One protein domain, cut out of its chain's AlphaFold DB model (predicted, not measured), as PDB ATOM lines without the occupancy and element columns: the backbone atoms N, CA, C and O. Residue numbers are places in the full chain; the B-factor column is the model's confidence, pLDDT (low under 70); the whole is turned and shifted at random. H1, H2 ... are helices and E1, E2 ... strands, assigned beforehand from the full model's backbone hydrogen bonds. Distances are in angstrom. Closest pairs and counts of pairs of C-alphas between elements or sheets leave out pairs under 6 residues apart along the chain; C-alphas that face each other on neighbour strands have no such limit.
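Overview. This is residues 2 to 120 of the 120 residues of an uncharacterized protein of Chryseobacterium daecheongense (UniProt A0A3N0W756). What shape do these atoms make? A long arm of two helices, H1 and then H2 nearly in one line, reaches away from a strongly twisted sheet of four strands, E1 to E4, whose side H3 only grazes; residues 2 to 25 of the arm stick out. What is it made of? The printed part has 119 residues with three named helices and then four named strands, H1 H2 H3 E1 E2 E3 E4; the sheet has the order E1 E2 E3 E4, antiparallel throughout, and the class is mixed, helices and strands. How large is it? It is loose, with a radius of gyration of the C-alphas of 19.3 A, and elongated, spanning 69 by 39 by 27 A.

Along the chain. Where are the helices? H1, residues 2 to 16, begins at C-alpha 2 (121.649, 162.053, 88.509) and is 22.4 A long. H2, residues 20 to 32, is 19.1 A long, and H3, residues 52 to 64, is 18.4 A long. Where are the strands? E1 is residues 69 to 74, 17.1 A, and E2 is residues 88 to 93, 16.3 A. E3, residues 98 to 106, is 25.1 A long, and E4, residues 111 to 119, is 23.1 A long and ends at C-alpha 119 (154.394, 132.254, 133.253).

Arrangement. How do the helices stand? H1 and H2 meet only through their link, and neither is on the sheet. H2 and H3 are apart. H3 only grazes the sheet, with its residues 58 to 62; the closest C-alphas of H3 and E1 are those of Lys 62 and Ser 69, 7.5 A. How do the strands pair? E1 to E4 form a meander, each strand the antiparallel neighbour of the one before, in three hairpins with E1 and E4 as edge strands. Within hydrogen-bond range are N 71 and O 91, 2.9 A, for E1 and E2; N 101 and O 90, 2.8 A, for E2 and E3; and N 102 and O 116, 2.9 A, for E3 and E4, which bends by 60 degrees at residue 115. What of the helix backbones? In H3 every O i to N i+4 pair is within hydrogen-bond range, in H1 9 of 11 and in H2 8 of 9.

Size, cuts and confidence. How far does it reach? The two C-alphas farthest apart are those of Lys 2 and Phe 96, 69.2 A. Is it continuous? The printed part has no cut; the links H2 to H3, 19 residues, and E1 to E2, 13 residues, are long. Where is confidence low? The model's pLDDT is under 70 at residues 2 to 5 and 10 to 52, with a mean of 71.9 over the printed part.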
ATOM      1  N   LYS A   2     122.566 162.755  87.581       52.34
ATOM      2  CA  LYS A   2     121.649 162.053  88.509       52.34
ATOM      3  C   LYS A   2     121.816 160.515  88.568       52.34
ATOM      4  O   LYS A   2     121.605 159.926  89.617       52.34
ATOM      5  N   SER A   3     122.288 159.879  87.488       58.16
ATOM      6  CA  SER A   3     122.451 158.411  87.416       58.16
ATOM      7  C   SER A   3     123.651 157.845  88.191       58.16
ATOM      8  O   SER A   3     123.635 156.672  88.543       58.16
ATOM      9  N   LYS A   4     124.698 158.644  88.462       60.69
ATOM     10  CA  LYS A   4     125.901 158.159  89.174       60.69
ATOM     11  C   LYS A   4     125.706 158.122  90.694       60.69
ATOM     12  O   LYS A   4     126.280 157.270  91.358       60.69
ATOM     13  N   ILE A   5     124.857 159.004  91.225       69.56
ATOM     14  CA  ILE A   5     124.531 159.068  92.657       69.56
ATOM     15  C   ILE A   5     123.726 157.832  93.076       69.56
ATOM     16  O   ILE A   5     124.011 157.247  94.116       69.56
ATOM     17  N   LEU A   6     122.794 157.375  92.231       71.44
ATOM     18  CA  LEU A   6     122.010 156.164  92.488       71.44
ATOM     19  C   LEU A   6     122.905 154.919  92.642       71.44
ATOM     20  O   LEU A   6     122.665 154.094  93.518       71.44
ATOM     21  N   LEU A   7     123.969 154.818  91.837       70.31
ATOM     22  CA  LEU A   7     124.897 153.685  91.871       70.31
ATOM     23  C   LEU A   7     125.733 153.650  93.163       70.31
ATOM     24  O   LEU A   7     125.974 152.578  93.710       70.31
ATOM     25  N   ILE A   8     126.130 154.823  93.672       72.25
ATOM     26  CA  ILE A   8     126.891 154.969  94.926       72.25
ATOM     27  C   ILE A   8     126.014 154.628  96.139       72.25
ATOM     28  O   ILE A   8     126.459 153.952  97.064       72.25
ATOM     29  N   VAL A   9     124.746 155.049  96.124       71.50
ATOM     30  CA  VAL A   9     123.786 154.701  97.184       71.50
ATOM     31  C   VAL A   9     123.515 153.192  97.192       71.50
ATOM     32  O   VAL A   9     123.493 152.582  98.261       71.50
ATOM     33  N   LEU A  10     123.402 152.563  96.016       67.25
ATOM     34  CA  LEU A  10     123.209 151.115  95.900       67.25
ATOM     35  C   LEU A  10     124.446 150.321  96.366       67.25
ATOM     36  O   LEU A  10     124.297 149.300  97.036       67.25
ATOM     37  N   SER A  11     125.665 150.800  96.081       60.03
ATOM     38  CA  SER A  11     126.893 150.138  96.540       60.03
ATOM     39  C   SER A  11     127.078 150.222  98.058       60.03
ATOM     40  O   SER A  11     127.531 149.262  98.673       60.03
ATOM     41  N   LEU A  12     126.687 151.343  98.678       61.81
ATOM     42  CA  LEU A  12     126.714 151.501 100.137       61.81
ATOM     43  C   LEU A  12     125.704 150.574 100.833       61.81
ATOM     44  O   LEU A  12     126.010 150.019 101.887       61.81
ATOM     45  N   PHE A  13     124.541 150.337 100.218       58.12
ATOM     46  CA  PHE A  13     123.521 149.428 100.750       58.12
ATOM     47  C   PHE A  13     123.979 147.960 100.743       58.12
ATOM     48  O   PHE A  13     123.740 147.221 101.699       58.12
ATOM     49  N   LEU A  14     124.701 147.545  99.697       57.00
ATOM     50  CA  LEU A  14     125.257 146.192  99.593       57.00
ATOM     51  C   LEU A  14     126.382 145.935 100.608       57.00
ATOM     52  O   LEU A  14     126.501 144.821 101.115       57.00
ATOM     53  N   LEU A  15     127.167 146.958 100.963       54.78
ATOM     54  CA  LEU A  15     128.189 146.844 102.011       54.78
ATOM     55  C   LEU A  15     127.565 146.716 103.411       54.78
ATOM     56  O   LEU A  15     128.062 145.942 104.230       54.78
ATOM     57  N   TYR A  16     126.441 147.395 103.661       55.16
ATOM     58  CA  TYR A  16     125.746 147.367 104.953       55.16
ATOM     59  C   TYR A  16     125.047 146.023 105.245       55.16
ATOM     60  O   TYR A  16     124.891 145.638 106.398       55.16
ATOM     61  N   CYS A  17     124.690 145.252 104.212       51.03
ATOM     62  CA  CYS A  17     123.948 143.991 104.365       51.03
ATOM     63  C   CYS A  17     124.829 142.770 104.734       51.03
ATOM     64  O   CYS A  17     124.325 141.684 105.018       51.03
ATOM     65  N   THR A  18     126.160 142.919 104.761       52.56
ATOM     66  CA  THR A  18     127.092 141.799 105.029       52.56
ATOM     67  C   THR A  18     127.624 141.732 106.465       52.56
ATOM     68  O   THR A  18     128.274 140.745 106.832       52.56
ATOM     69  N   SER A  19     127.357 142.748 107.292       50.62
ATOM     70  CA  SER A  19     127.758 142.784 108.706       50.62
ATOM     71  C   SER A  19     126.751 142.053 109.599       50.62
ATOM     72  O   SER A  19     127.144 141.218 110.413       50.62
ATOM     73  N   GLU A  20     125.455 142.269 109.361       49.84
ATOM     74  CA  GLU A  20     124.359 141.746 110.187       49.84
ATOM     75  C   GLU A  20     124.319 140.207 110.223       49.84
ATOM     76  O   GLU A  20     124.014 139.588 111.243       49.84
ATOM     77  N   ASN A  21     124.673 139.568 109.105       49.06
ATOM     78  CA  ASN A  21     124.639 138.111 108.975       49.06
ATOM     79  C   ASN A  21     125.835 137.426 109.663       49.06
ATOM     80  O   ASN A  21     125.738 136.269 110.067       49.06
ATOM     81  N   ARG A  22     126.963 138.131 109.832       44.69
ATOM     82  CA  ARG A  22     128.129 137.639 110.588       44.69
ATOM     83  C   ARG A  22     127.864 137.701 112.086       44.69
ATOM     84  O   ARG A  22     128.099 136.723 112.786       44.69
ATOM     85  N   GLU A  23     127.304 138.813 112.544       47.81
ATOM     86  CA  GLU A  23     126.989 139.062 113.950       47.81
ATOM     87  C   GLU A  23     125.931 138.080 114.484       47.81
ATOM     88  O   GLU A  23     126.140 137.436 115.513       47.81
ATOM     89  N   LYS A  24     124.857 137.834 113.715       49.09
ATOM     90  CA  LYS A  24     123.828 136.833 114.062       49.09
ATOM     91  C   LYS A  24     124.380 135.404 114.113       49.09
ATOM     92  O   LYS A  24     123.999 134.636 114.995       49.09
ATOM     93  N   LYS A  25     125.315 135.043 113.222       43.66
ATOM     94  CA  LYS A  25     125.963 133.716 113.218       43.66
ATOM     95  C   LYS A  25     126.923 133.536 114.403       43.66
ATOM     96  O   LYS A  25     126.980 132.452 114.976       43.66
ATOM     97  N   ILE A  26     127.623 134.600 114.803       46.72
ATOM     98  CA  ILE A  26     128.507 134.634 115.980       46.72
ATOM     99  C   ILE A  26     127.693 134.500 117.282       46.72
ATOM    100  O   ILE A  26     128.074 133.736 118.167       46.72
ATOM    101  N   MET A  27     126.529 135.156 117.373       43.44
ATOM    102  CA  MET A  27     125.619 135.026 118.521       43.44
ATOM    103  C   MET A  27     124.963 133.641 118.632       43.44
ATOM    104  O   MET A  27     124.793 133.137 119.742       43.44
ATOM    105  N   ALA A  28     124.588 133.022 117.506       45.28
ATOM    106  CA  ALA A  28     123.913 131.722 117.502       45.28
ATOM    107  C   ALA A  28     124.824 130.584 117.995       45.28
ATOM    108  O   ALA A  28     124.386 129.750 118.782       45.28
ATOM    109  N   VAL A  29     126.106 130.598 117.615       45.94
ATOM    110  CA  VAL A  29     127.076 129.566 118.026       45.94
ATOM    111  C   VAL A  29     127.587 129.791 119.457       45.94
ATOM    112  O   VAL A  29     127.868 128.833 120.174       45.94
ATOM    113  N   GLY A  30     127.652 131.045 119.922       39.53
ATOM    114  CA  GLY A  30     127.986 131.362 121.316       39.53
ATOM    115  C   GLY A  30     126.927 130.894 122.324       39.53
ATOM    116  O   GLY A  30     127.278 130.477 123.426       39.53
ATOM    117  N   LYS A  31     125.642 130.907 121.938       41.12
ATOM    118  CA  LYS A  31     124.533 130.396 122.764       41.12
ATOM    119  C   LYS A  31     124.532 128.874 122.905       41.12
ATOM    120  O   LYS A  31     124.155 128.374 123.955       41.12
ATOM    121  N   GLU A  32     124.981 128.146 121.886       44.28
ATOM    122  CA  GLU A  32     124.976 126.676 121.889       44.28
ATOM    123  C   GLU A  32     126.060 126.072 122.809       44.28
ATOM    124  O   GLU A  32     125.938 124.940 123.270       44.28
ATOM    125  N   LEU A  33     127.103 126.846 123.137       42.53
ATOM    126  CA  LEU A  33     128.196 126.431 124.028       42.53
ATOM    127  C   LEU A  33     127.880 126.577 125.527       42.53
ATOM    128  O   LEU A  33     128.620 126.041 126.354       42.53
ATOM    129  N   LEU A  34     126.810 127.290 125.887       43.91
ATOM    130  CA  LEU A  34     126.471 127.652 127.265       43.91
ATOM    131  C   LEU A  34     125.060 127.171 127.637       43.91
ATOM    132  O   LEU A  34     124.220 127.987 127.980       43.91
ATOM    133  N   ASN A  35     124.785 125.862 127.629       45.44
ATOM    134  CA  ASN A  35     123.592 125.282 128.287       45.44
ATOM    135  C   ASN A  35     123.622 125.470 129.829       45.44
ATOM    136  O   ASN A  35     123.506 124.521 130.598       45.44
ATOM    137  N   LEU A  36     123.832 126.699 130.287       40.97
ATOM    138  CA  LEU A  36     123.796 127.181 131.653       40.97
ATOM    139  C   LEU A  36     123.125 128.553 131.568       40.97
ATOM    140  O   LEU A  36     123.622 129.443 130.873       40.97
ATOM    141  N   ASP A  37     121.967 128.678 132.214       37.47
ATOM    142  CA  ASP A  37     121.142 129.885 132.232       37.47
ATOM    143  C   ASP A  37     121.979 131.164 132.415       37.47
ATOM    144  O   ASP A  37     122.898 131.190 133.239       37.47
ATOM    145  N   PRO A  38     121.694 132.244 131.666       41.88
ATOM    146  CA  PRO A  38     122.568 133.402 131.641       41.88
ATOM    147  C   PRO A  38     122.357 134.268 132.891       41.88
ATOM    148  O   PRO A  38     121.274 134.837 133.053       41.88
ATOM    149  N   PRO A  39     123.384 134.524 133.722       37.78
ATOM    150  CA  PRO A  39     123.383 135.733 134.521       37.78
ATOM    151  C   PRO A  39     123.709 136.893 133.575       37.78
ATOM    152  O   PRO A  39     124.832 137.018 133.096       37.78
ATOM    153  N   SER A  40     122.689 137.689 133.243       40.88
ATOM    154  CA  SER A  40     122.742 139.025 132.620       40.88
ATOM    155  C   SER A  40     124.135 139.498 132.150       40.88
ATOM    156  O   SER A  40     124.797 140.293 132.822       40.88
ATOM    157  N   ILE A  41     124.596 139.032 130.984       42.19
ATOM    158  CA  ILE A  41     125.897 139.445 130.441       42.19
ATOM    159  C   ILE A  41     125.736 140.820 129.785       42.19
ATOM    160  O   ILE A  41     125.310 140.946 128.641       42.19
ATOM    161  N   ARG A  42     126.104 141.871 130.524       34.47
ATOM    162  CA  ARG A  42     126.243 143.264 130.051       34.47
ATOM    163  C   ARG A  42     127.581 143.528 129.336       34.47
ATOM    164  O   ARG A  42     128.070 144.649 129.322       34.47
ATOM    165  N   SER A  43     128.199 142.500 128.766       36.66
ATOM    166  CA  SER A  43     129.572 142.559 128.267       36.66
ATOM    167  C   SER A  43     129.701 141.743 126.982       36.66
ATOM    168  O   SER A  43     130.001 140.553 126.999       36.66
ATOM    169  N   THR A  44     129.438 142.385 125.847       35.38
ATOM    170  CA  THR A  44     129.696 141.874 124.492       35.38
ATOM    171  C   THR A  44     131.187 141.960 124.157       35.38
ATOM    172  O   THR A  44     131.577 142.627 123.202       35.38
ATOM    173  N   HIS A  45     132.047 141.322 124.950       32.28
ATOM    174  CA  HIS A  45     133.472 141.248 124.634       32.28
ATOM    175  C   HIS A  45     133.746 139.946 123.877       32.28
ATOM    176  O   HIS A  45     133.790 138.870 124.462       32.28
ATOM    177  N   ASN A  46     133.841 140.083 122.551       35.88
ATOM    178  CA  ASN A  46     134.544 139.217 121.601       35.88
ATOM    179  C   ASN A  46     134.520 137.709 121.909       35.88
ATOM    180  O   ASN A  46     135.387 137.170 122.594       35.88
ATOM    181  N   ILE A  47     133.556 137.000 121.316       44.12
ATOM    182  CA  ILE A  47     133.508 135.534 121.325       44.12
ATOM    183  C   ILE A  47     134.702 135.001 120.514       44.12
ATOM    184  O   ILE A  47     134.684 134.997 119.282       44.12
ATOM    185  N   VAL A  48     135.754 134.557 121.205       50.50
ATOM    186  CA  VAL A  48     136.924 133.915 120.596       50.50
ATOM    187  C   VAL A  48     136.617 132.441 120.330       50.50
ATOM    188  O   VAL A  48     136.350 131.663 121.248       50.50
ATOM    189  N   PHE A  49     136.665 132.037 119.057       54.06
ATOM    190  CA  PHE A  49     136.535 130.636 118.661       54.06
ATOM    191  C   PHE A  49     137.791 129.855 119.058       54.06
ATOM    192  O   PHE A  49     138.805 129.853 118.360       54.06
ATOM    193  N   VAL A  50     137.709 129.165 120.192       62.00
ATOM    194  CA  VAL A  50     138.717 128.194 120.627       62.00
ATOM    195  C   VAL A  50     138.594 126.943 119.750       62.00
ATOM    196  O   VAL A  50     137.518 126.357 119.653       62.00
ATOM    197  N   GLY A  51     139.675 126.523 119.091       65.12
ATOM    198  CA  GLY A  51     139.671 125.287 118.299       65.12
ATOM    199  C   GLY A  51     139.435 124.037 119.160       65.12
ATOM    200  O   GLY A  51     139.781 124.021 120.341       65.12
ATOM    201  N   GLU A  52     138.890 122.970 118.566       69.56
ATOM    202  CA  GLU A  52     138.500 121.743 119.290       69.56
ATOM    203  C   GLU A  52     139.631 121.116 120.118       69.56
ATOM    204  O   GLU A  52     139.396 120.693 121.246       69.56
ATOM    205  N   GLY A  53     140.875 121.129 119.626       71.00
ATOM    206  CA  GLY A  53     142.015 120.594 120.382       71.00
ATOM    207  C   GLY A  53     142.272 121.341 121.695       71.00
ATOM    208  O   GLY A  53     142.476 120.722 122.739       71.00
ATOM    209  N   LEU A  54     142.194 122.675 121.681       74.81
ATOM    210  CA  LEU A  54     142.363 123.478 122.894       74.81
ATOM    211  C   LEU A  54     141.151 123.336 123.828       74.81
ATOM    212  O   LEU A  54     141.329 123.250 125.041       74.81
ATOM    213  N   LYS A  55     139.932 123.217 123.283       76.06
ATOM    214  CA  LYS A  55     138.733 122.907 124.082       76.06
ATOM    215  C   LYS A  55     138.865 121.571 124.813       76.06
ATOM    216  O   LYS A  55     138.611 121.508 126.015       76.06
ATOM    217  N   GLN A  56     139.274 120.518 124.105       79.12
ATOM    218  CA  GLN A  56     139.509 119.200 124.695       79.12
ATOM    219  C   GLN A  56     140.574 119.284 125.783       79.12
ATOM    220  O   GLN A  56     140.345 118.797 126.890       79.12
ATOM    221  N   LYS A  57     141.678 120.000 125.528       79.88
ATOM    222  CA  LYS A  57     142.742 120.133 126.521       79.88
ATOM    223  C   LYS A  57     142.300 120.877 127.777       79.88
ATOM    224  O   LYS A  57     142.600 120.442 128.882       79.88
ATOM    225  N   ILE A  58     141.533 121.955 127.628       82.50
ATOM    226  CA  ILE A  58     140.921 122.674 128.753       82.50
ATOM    227  C   ILE A  58     139.998 121.750 129.557       82.50
ATOM    228  O   ILE A  58     140.026 121.779 130.785       82.50
ATOM    229  N   LYS A  59     139.193 120.916 128.887       83.94
ATOM    230  CA  LYS A  59     138.306 119.956 129.556       83.94
ATOM    231  C   LYS A  59     139.096 118.910 130.346       83.94
ATOM    232  O   LYS A  59     138.750 118.637 131.491       83.94
ATOM    233  N   GLU A  60     140.161 118.361 129.766       85.19
ATOM    234  CA  GLU A  60     141.075 117.449 130.465       85.19
ATOM    235  C   GLU A  60     141.680 118.102 131.711       85.19
ATOM    236  O   GLU A  60     141.627 117.521 132.793       85.19
ATOM    237  N   LEU A  61     142.198 119.327 131.577       82.06
ATOM    238  CA  LEU A  61     142.831 120.055 132.678       82.06
ATOM    239  C   LEU A  61     141.840 120.372 133.805       82.06
ATOM    240  O   LEU A  61     142.179 120.202 134.973       82.06
ATOM    241  N   LYS A  62     140.597 120.743 133.472       84.50
ATOM    242  CA  LYS A  62     139.517 120.925 134.458       84.50
ATOM    243  C   LYS A  62     139.171 119.642 135.204       84.50
ATOM    244  O   LYS A  62     138.929 119.685 136.405       84.50
ATOM    245  N   ASN A  63     139.152 118.506 134.510       87.56
ATOM    246  CA  ASN A  63     138.863 117.219 135.142       87.56
ATOM    247  C   ASN A  63     139.985 116.779 136.095       87.56
ATOM    248  O   ASN A  63     139.717 116.102 137.082       87.56
ATOM    249  N   GLN A  64     141.233 117.143 135.793       89.38
ATOM    250  CA  GLN A  64     142.398 116.822 136.622       89.38
ATOM    251  C   GLN A  64     142.558 117.770 137.814       89.38
ATOM    252  O   GLN A  64     143.121 117.381 138.835       89.38
ATOM    253  N   ASN A  65     142.093 119.011 137.686       87.06
ATOM    254  CA  ASN A  65     142.244 120.033 138.705       87.06
ATOM    255  C   ASN A  65     141.015 120.950 138.732       87.06
ATOM    256  O   ASN A  65     140.814 121.771 137.836       87.06
ATOM    257  N   SER A  66     140.229 120.853 139.805       86.81
ATOM    258  CA  SER A  66     139.023 121.663 140.008       86.81
ATOM    259  C   SER A  66     139.298 123.164 140.090       86.81
ATOM    260  O   SER A  66     138.407 123.962 139.813       86.81
ATOM    261  N   ASN A  67     140.524 123.556 140.446       87.94
ATOM    262  CA  ASN A  67     140.940 124.956 140.523       87.94
ATOM    263  C   ASN A  67     141.383 125.503 139.160       87.94
ATOM    264  O   ASN A  67     141.739 126.677 139.054       87.94
ATOM    265  N   PHE A  68     141.372 124.674 138.109       88.00
ATOM    266  CA  PHE A  68     141.695 125.131 136.771       88.00
ATOM    267  C   PHE A  68     140.645 126.118 136.257       88.00
ATOM    268  O   PHE A  68     139.465 125.799 136.078       88.00
ATOM    269  N   SER A  69     141.108 127.313 135.919       87.38
ATOM    270  CA  SER A  69     140.329 128.352 135.268       87.38
ATOM    271  C   SER A  69     141.051 128.857 134.026       87.38
ATOM    272  O   SER A  69     142.265 128.715 133.866       87.38
ATOM    273  N   PHE A  70     140.275 129.423 133.109       87.75
ATOM    274  CA  PHE A  70     140.818 130.118 131.958       87.75
ATOM    275  C   PHE A  70     139.956 131.331 131.637       87.75
ATOM    276  O   PHE A  70     138.751 131.330 131.898       87.75
ATOM    277  N   GLN A  71     140.571 132.340 131.037       86.88
ATOM    278  CA  GLN A  71     139.885 133.515 130.518       86.88
ATOM    279  C   GLN A  71     140.584 134.008 129.256       86.88
ATOM    280  O   GLN A  71     141.766 133.741 129.046       86.88
ATOM    281  N   ILE A  72     139.849 134.728 128.416       86.50
ATOM    282  CA  ILE A  72     140.405 135.387 127.240       86.50
ATOM    283  C   ILE A  72     140.136 136.876 127.388       86.50
ATOM    284  O   ILE A  72     138.993 137.275 127.606       86.50
ATOM    285  N   ILE A  73     141.189 137.676 127.281       89.06
ATOM    286  CA  ILE A  73     141.108 139.135 127.280       89.06
ATOM    287  C   ILE A  73     141.511 139.651 125.902       89.06
ATOM    288  O   ILE A  73     142.393 139.082 125.261       89.06
ATOM    289  N   SER A  74     140.858 140.708 125.427       87.81
ATOM    290  CA  SER A  74     141.260 141.367 124.183       87.81
ATOM    291  C   SER A  74     142.446 142.296 124.419       87.81
ATOM    292  O   SER A  74     142.553 142.916 125.476       87.81
ATOM    293  N   GLY A  75     143.308 142.405 123.413       90.50
ATOM    294  CA  GLY A  75     144.563 143.145 123.476       90.50
ATOM    295  C   GLY A  75     145.771 142.244 123.716       90.50
ATOM    296  O   GLY A  75     145.744 141.041 123.453       90.50
ATOM    297  N   ASP A  76     146.837 142.859 124.212       95.12
ATOM    298  CA  ASP A  76     148.133 142.229 124.436       95.12
ATOM    299  C   ASP A  76     148.530 142.308 125.917       95.12
ATOM    300  O   ASP A  76     147.892 142.997 126.714       95.12
ATOM    301  N   LEU A  77     149.593 141.600 126.289       93.19
ATOM    302  CA  LEU A  77     150.234 141.758 127.585       93.19
ATOM    303  C   LEU A  77     150.849 143.153 127.735       93.19
ATOM    304  O   LEU A  77     151.203 143.817 126.763       93.19
ATOM    305  N   GLU A  78     151.022 143.583 128.978       92.81
ATOM    306  CA  GLU A  78     151.745 144.816 129.271       92.81
ATOM    307  C   GLU A  78     153.251 144.653 129.012       92.81
ATOM    308  O   GLU A  78     153.817 143.552 129.079       92.81
ATOM    309  N   TYR A  79     153.925 145.769 128.724       86.88
ATOM    310  CA  TYR A  79     155.382 145.816 128.615       86.88
ATOM    311  C   TYR A  79     156.034 145.315 129.924       86.88
ATOM    312  O   TYR A  79     155.564 145.674 131.005       86.88
ATOM    313  N   PRO A  80     157.123 144.521 129.877       90.81
ATOM    314  CA  PRO A  80     157.929 144.151 128.706       90.81
ATOM    315  C   PRO A  80     157.480 142.877 127.973       90.81
ATOM    316  O   PRO A  80     158.202 142.387 127.110       90.81
ATOM    317  N   TYR A  81     156.332 142.301 128.329       91.06
ATOM    318  CA  TYR A  81     155.911 140.985 127.835       91.06
ATOM    319  C   TYR A  81     155.062 141.054 126.561       91.06
ATOM    320  O   TYR A  81     155.042 140.094 125.785       91.06
ATOM    321  N   GLY A  82     154.366 142.170 126.342       91.62
ATOM    322  CA  GLY A  82     153.669 142.462 125.091       91.62
ATOM    323  C   GLY A  82     154.391 143.489 124.227       91.62
ATOM    324  O   GLY A  82     155.210 144.280 124.697       91.62
ATOM    325  N   ASP A  83     154.054 143.467 122.940       95.06
ATOM    326  CA  ASP A  83     154.585 144.365 121.904       95.06
ATOM    327  C   ASP A  83     153.459 144.976 121.041       95.06
ATOM    328  O   ASP A  83     153.710 145.522 119.967       95.06
ATOM    329  N   PHE A  84     152.215 144.884 121.528       94.38
ATOM    330  CA  PHE A  84     150.978 145.330 120.883       94.38
ATOM    331  C   PHE A  84     150.626 144.607 119.574       94.38
ATOM    332  O   PHE A  84     149.793 145.093 118.807       94.38
ATOM    333  N   GLN A  85     151.223 143.444 119.296       94.81
ATOM    334  CA  GLN A  85     150.878 142.646 118.117       94.81
ATOM    335  C   GLN A  85     149.828 141.563 118.364       94.81
ATOM    336  O   GLN A  85     149.331 141.000 117.383       94.81
ATOM    337  N   ALA A  86     149.531 141.226 119.623       93.50
ATOM    338  CA  ALA A  86     148.494 140.250 119.938       93.50
ATOM    339  C   ALA A  86     147.102 140.890 119.872       93.50
ATOM    340  O   ALA A  86     146.900 142.015 120.325       93.50
ATOM    341  N   ASP A  87     146.136 140.143 119.340       89.69
ATOM    342  CA  ASP A  87     144.732 140.559 119.329       89.69
ATOM    343  C   ASP A  87     144.030 140.171 120.635       89.69
ATOM    344  O   ASP A  87     143.080 140.831 121.059       89.69
ATOM    345  N   ASN A  88     144.457 139.059 121.245       90.81
ATOM    346  CA  ASN A  88     143.929 138.564 122.510       90.81
ATOM    347  C   ASN A  88     145.028 137.877 123.334       90.81
ATOM    348  O   ASN A  88     146.022 137.386 122.793       90.81
ATOM    349  N   VAL A  89     144.784 137.732 124.634       91.88
ATOM    350  CA  VAL A  89     145.583 136.908 125.543       91.88
ATOM    351  C   VAL A  89     144.690 135.834 126.159       91.88
ATOM    352  O   VAL A  89     143.650 136.136 126.745       91.88
ATOM    353  N   LEU A  90     145.100 134.572 126.033       91.12
ATOM    354  CA  LEU A  90     144.511 133.444 126.750       91.12
ATOM    355  C   LEU A  90     145.271 133.236 128.055       91.12
ATOM    356  O   LEU A  90     146.452 132.905 128.043       91.12
ATOM    357  N   ILE A  91     144.571 133.381 129.167       91.94
ATOM    358  CA  ILE A  91     145.111 133.219 130.510       91.94
ATOM    359  C   ILE A  91     144.633 131.868 131.031       91.94
ATOM    360  O   ILE A  91     143.427 131.621 131.089       91.94
ATOM    361  N   LEU A  92     145.568 130.998 131.399       89.56
ATOM    362  CA  LEU A  92     145.329 129.693 132.009       89.56
ATOM    363  C   LEU A  92     145.845 129.728 133.446       89.56
ATOM    364  O   LEU A  92     146.971 130.154 133.675       89.56
ATOM    365  N   ASN A  93     145.063 129.261 134.411       90.50
ATOM    366  CA  ASN A  93     145.471 129.231 135.812       90.50
ATOM    367  C   ASN A  93     145.053 127.899 136.435       90.50
ATOM    368  O   ASN A  93     143.882 127.540 136.371       90.50
ATOM    369  N   ASN A  94     145.992 127.167 137.034       88.44
ATOM    370  CA  ASN A  94     145.728 125.887 137.701       88.44
ATOM    371  C   ASN A  94     145.674 125.995 139.244       88.44
ATOM    372  O   ASN A  94     145.694 124.981 139.939       88.44
ATOM    373  N   GLY A  95     145.640 127.210 139.787       87.00
ATOM    374  CA  GLY A  95     145.684 127.508 141.219       87.00
ATOM    375  C   GLY A  95     147.095 127.698 141.784       87.00
ATOM    376  O   GLY A  95     147.233 128.331 142.824       87.00
ATOM    377  N   PHE A  96     148.130 127.201 141.100       89.50
ATOM    378  CA  PHE A  96     149.535 127.316 141.522       89.50
ATOM    379  C   PHE A  96     150.401 128.071 140.520       89.50
ATOM    380  O   PHE A  96     151.375 128.704 140.903       89.50
ATOM    381  N   GLN A  97     150.053 127.968 139.244       91.00
ATOM    382  CA  GLN A  97     150.775 128.549 138.134       91.00
ATOM    383  C   GLN A  97     149.777 129.194 137.186       91.00
ATOM    384  O   GLN A  97     148.721 128.620 136.872       91.00
ATOM    385  N   LYS A  98     150.152 130.370 136.701       92.94
ATOM    386  CA  LYS A  98     149.410 131.099 135.684       92.94
ATOM    387  C   LYS A  98     150.249 131.182 134.411       92.94
ATOM    388  O   LYS A  98     151.455 131.400 134.456       92.94
ATOM    389  N   VAL A  99     149.608 130.970 133.267       92.75
ATOM    390  CA  VAL A  99     150.224 131.056 131.942       92.75
ATOM    391  C   VAL A  99     149.398 131.996 131.084       92.75
ATOM    392  O   VAL A  99     148.228 131.725 130.815       92.75
ATOM    393  N   ASP A 100     150.033 133.056 130.609       94.31
ATOM    394  CA  ASP A 100     149.428 134.040 129.725       94.31
ATOM    395  C   ASP A 100     149.965 133.834 128.310       94.31
ATOM    396  O   ASP A 100     151.160 133.983 128.064       94.31
ATOM    397  N   ILE A 101     149.094 133.470 127.374       92.06
ATOM    398  CA  ILE A 101     149.444 133.120 125.995       92.06
ATOM    399  C   ILE A 101     148.951 134.222 125.064       92.06
ATOM    400  O   ILE A 101     147.753 134.490 124.982       92.06
ATOM    401  N   ARG A 102     149.873 134.830 124.319       93.50
ATOM    402  CA  ARG A 102     149.599 135.897 123.352       93.50
ATOM    403  C   ARG A 102     149.104 135.297 122.035       93.50
ATOM    404  O   ARG A 102     149.797 134.468 121.437       93.50
ATOM    405  N   LEU A 103     147.928 135.718 121.573       90.75
ATOM    406  CA  LEU A 103     147.240 135.170 120.403       90.75
ATOM    407  C   LEU A 103     147.009 136.244 119.334       90.75
ATOM    408  O   LEU A 103     146.425 137.292 119.606       90.75
ATOM    409  N   LYS A 104     147.392 135.944 118.089       90.38
ATOM    410  CA  LYS A 104     147.121 136.778 116.910       90.38
ATOM    411  C   LYS A 104     146.237 136.039 115.923       90.38
ATOM    412  O   LYS A 104     146.552 134.921 115.521       90.38
ATOM    413  N   TYR A 105     145.130 136.642 115.523       85.06
ATOM    414  CA  TYR A 105     144.228 136.048 114.558       85.06
ATOM    415  C   TYR A 105     144.850 136.068 113.160       85.06
ATOM    416  O   TYR A 105     145.243 137.102 112.624       85.06
ATOM    417  N   ASN A 106     144.907 134.893 112.545       83.31
ATOM    418  CA  ASN A 106     145.339 134.695 111.179       83.31
ATOM    419  C   ASN A 106     144.110 134.434 110.289       83.31
ATOM    420  O   ASN A 106     143.597 133.306 110.263       83.31
ATOM    421  N   PRO A 107     143.644 135.437 109.520       82.19
ATOM    422  CA  PRO A 107     142.454 135.297 108.687       82.19
ATOM    423  C   PRO A 107     142.641 134.291 107.546       82.19
ATOM    424  O   PRO A 107     141.672 133.657 107.143       82.19
ATOM    425  N   ALA A 108     143.871 134.091 107.058       87.06
ATOM    426  CA  ALA A 108     144.148 133.136 105.986       87.06
ATOM    427  C   ALA A 108     143.931 131.683 106.442       87.06
ATOM    428  O   ALA A 108     143.508 130.838 105.658       87.06
ATOM    429  N   LYS A 109     144.196 131.399 107.723       82.12
ATOM    430  CA  LYS A 109     143.994 130.074 108.331       82.12
ATOM    431  C   LYS A 109     142.662 129.947 109.070       82.12
ATOM    432  O   LYS A 109     142.327 128.837 109.481       82.12
ATOM    433  N   ASN A 110     141.948 131.058 109.279       75.62
ATOM    434  CA  ASN A 110     140.795 131.160 110.178       75.62
ATOM    435  C   ASN A 110     141.110 130.599 111.586       75.62
ATOM    436  O   ASN A 110     140.359 129.793 112.137       75.62
ATOM    437  N   LYS A 111     142.290 130.943 112.124       79.31
ATOM    438  CA  LYS A 111     142.856 130.408 113.381       79.31
ATOM    439  C   LYS A 111     143.679 131.474 114.099       79.31
ATOM    440  O   LYS A 111     144.093 132.438 113.473       79.31
ATOM    441  N   PHE A 112     143.966 131.270 115.383       82.50
ATOM    442  CA  PHE A 112     144.940 132.082 116.116       82.50
ATOM    443  C   PHE A 112     146.337 131.455 116.036       82.50
ATOM    444  O   PHE A 112     146.493 130.265 116.308       82.50
ATOM    445  N   ASP A 113     147.335 132.256 115.672       85.19
ATOM    446  CA  ASP A 113     148.752 131.941 115.830       85.19
ATOM    447  C   ASP A 113     149.207 132.391 117.238       85.19
ATOM    448  O   ASP A 113     148.728 133.397 117.770       85.19
ATOM    449  N   ILE A 114     150.123 131.639 117.855       89.94
ATOM    450  CA  ILE A 114     150.709 131.983 119.161       89.94
ATOM    451  C   ILE A 114     151.937 132.857 118.919       89.94
ATOM    452  O   ILE A 114     152.849 132.443 118.205       89.94
ATOM    453  N   LEU A 115     151.970 134.045 119.523       90.31
ATOM    454  CA  LEU A 115     153.115 134.958 119.420       90.31
ATOM    455  C   LEU A 115     154.153 134.731 120.522       90.31
ATOM    456  O   LEU A 115     155.336 134.989 120.329       90.31
ATOM    457  N   GLY A 116     153.709 134.254 121.679       91.56
ATOM    458  CA  GLY A 116     154.555 134.042 122.843       91.56
ATOM    459  C   GLY A 116     153.724 133.744 124.080       91.56
ATOM    460  O   GLY A 116     152.492 133.707 124.023       91.56
ATOM    461  N   PHE A 117     154.400 133.529 125.200       93.50
ATOM    462  CA  PHE A 117     153.751 133.298 126.480       93.50
ATOM    463  C   PHE A 117     154.593 133.834 127.638       93.50
ATOM    464  O   PHE A 117     155.804 134.012 127.513       93.50
ATOM    465  N   LYS A 118     153.934 134.054 128.772       93.94
ATOM    466  CA  LYS A 118     154.542 134.359 130.067       93.94
ATOM    467  C   LYS A 118     153.998 133.379 131.101       93.94
ATOM    468  O   LYS A 118     152.844 132.968 131.010       93.94
ATOM    469  N   THR A 119     154.817 133.024 132.082       93.88
ATOM    470  CA  THR A 119     154.394 132.254 133.253       93.88
ATOM    471  C   THR A 119     154.580 133.072 134.527       93.88
ATOM    472  O   THR A 119     155.543 133.835 134.620       93.88
ATOM    473  N   GLU A 120     153.693 132.881 135.496       88.12
ATOM    474  CA  GLU A 120     153.760 133.418 136.864       88.12
ATOM    475  C   GLU A 120     153.627 132.279 137.877       88.12
ATOM    476  O   GLU A 120     152.804 131.359 137.625       88.12
TER     477      GLU A 120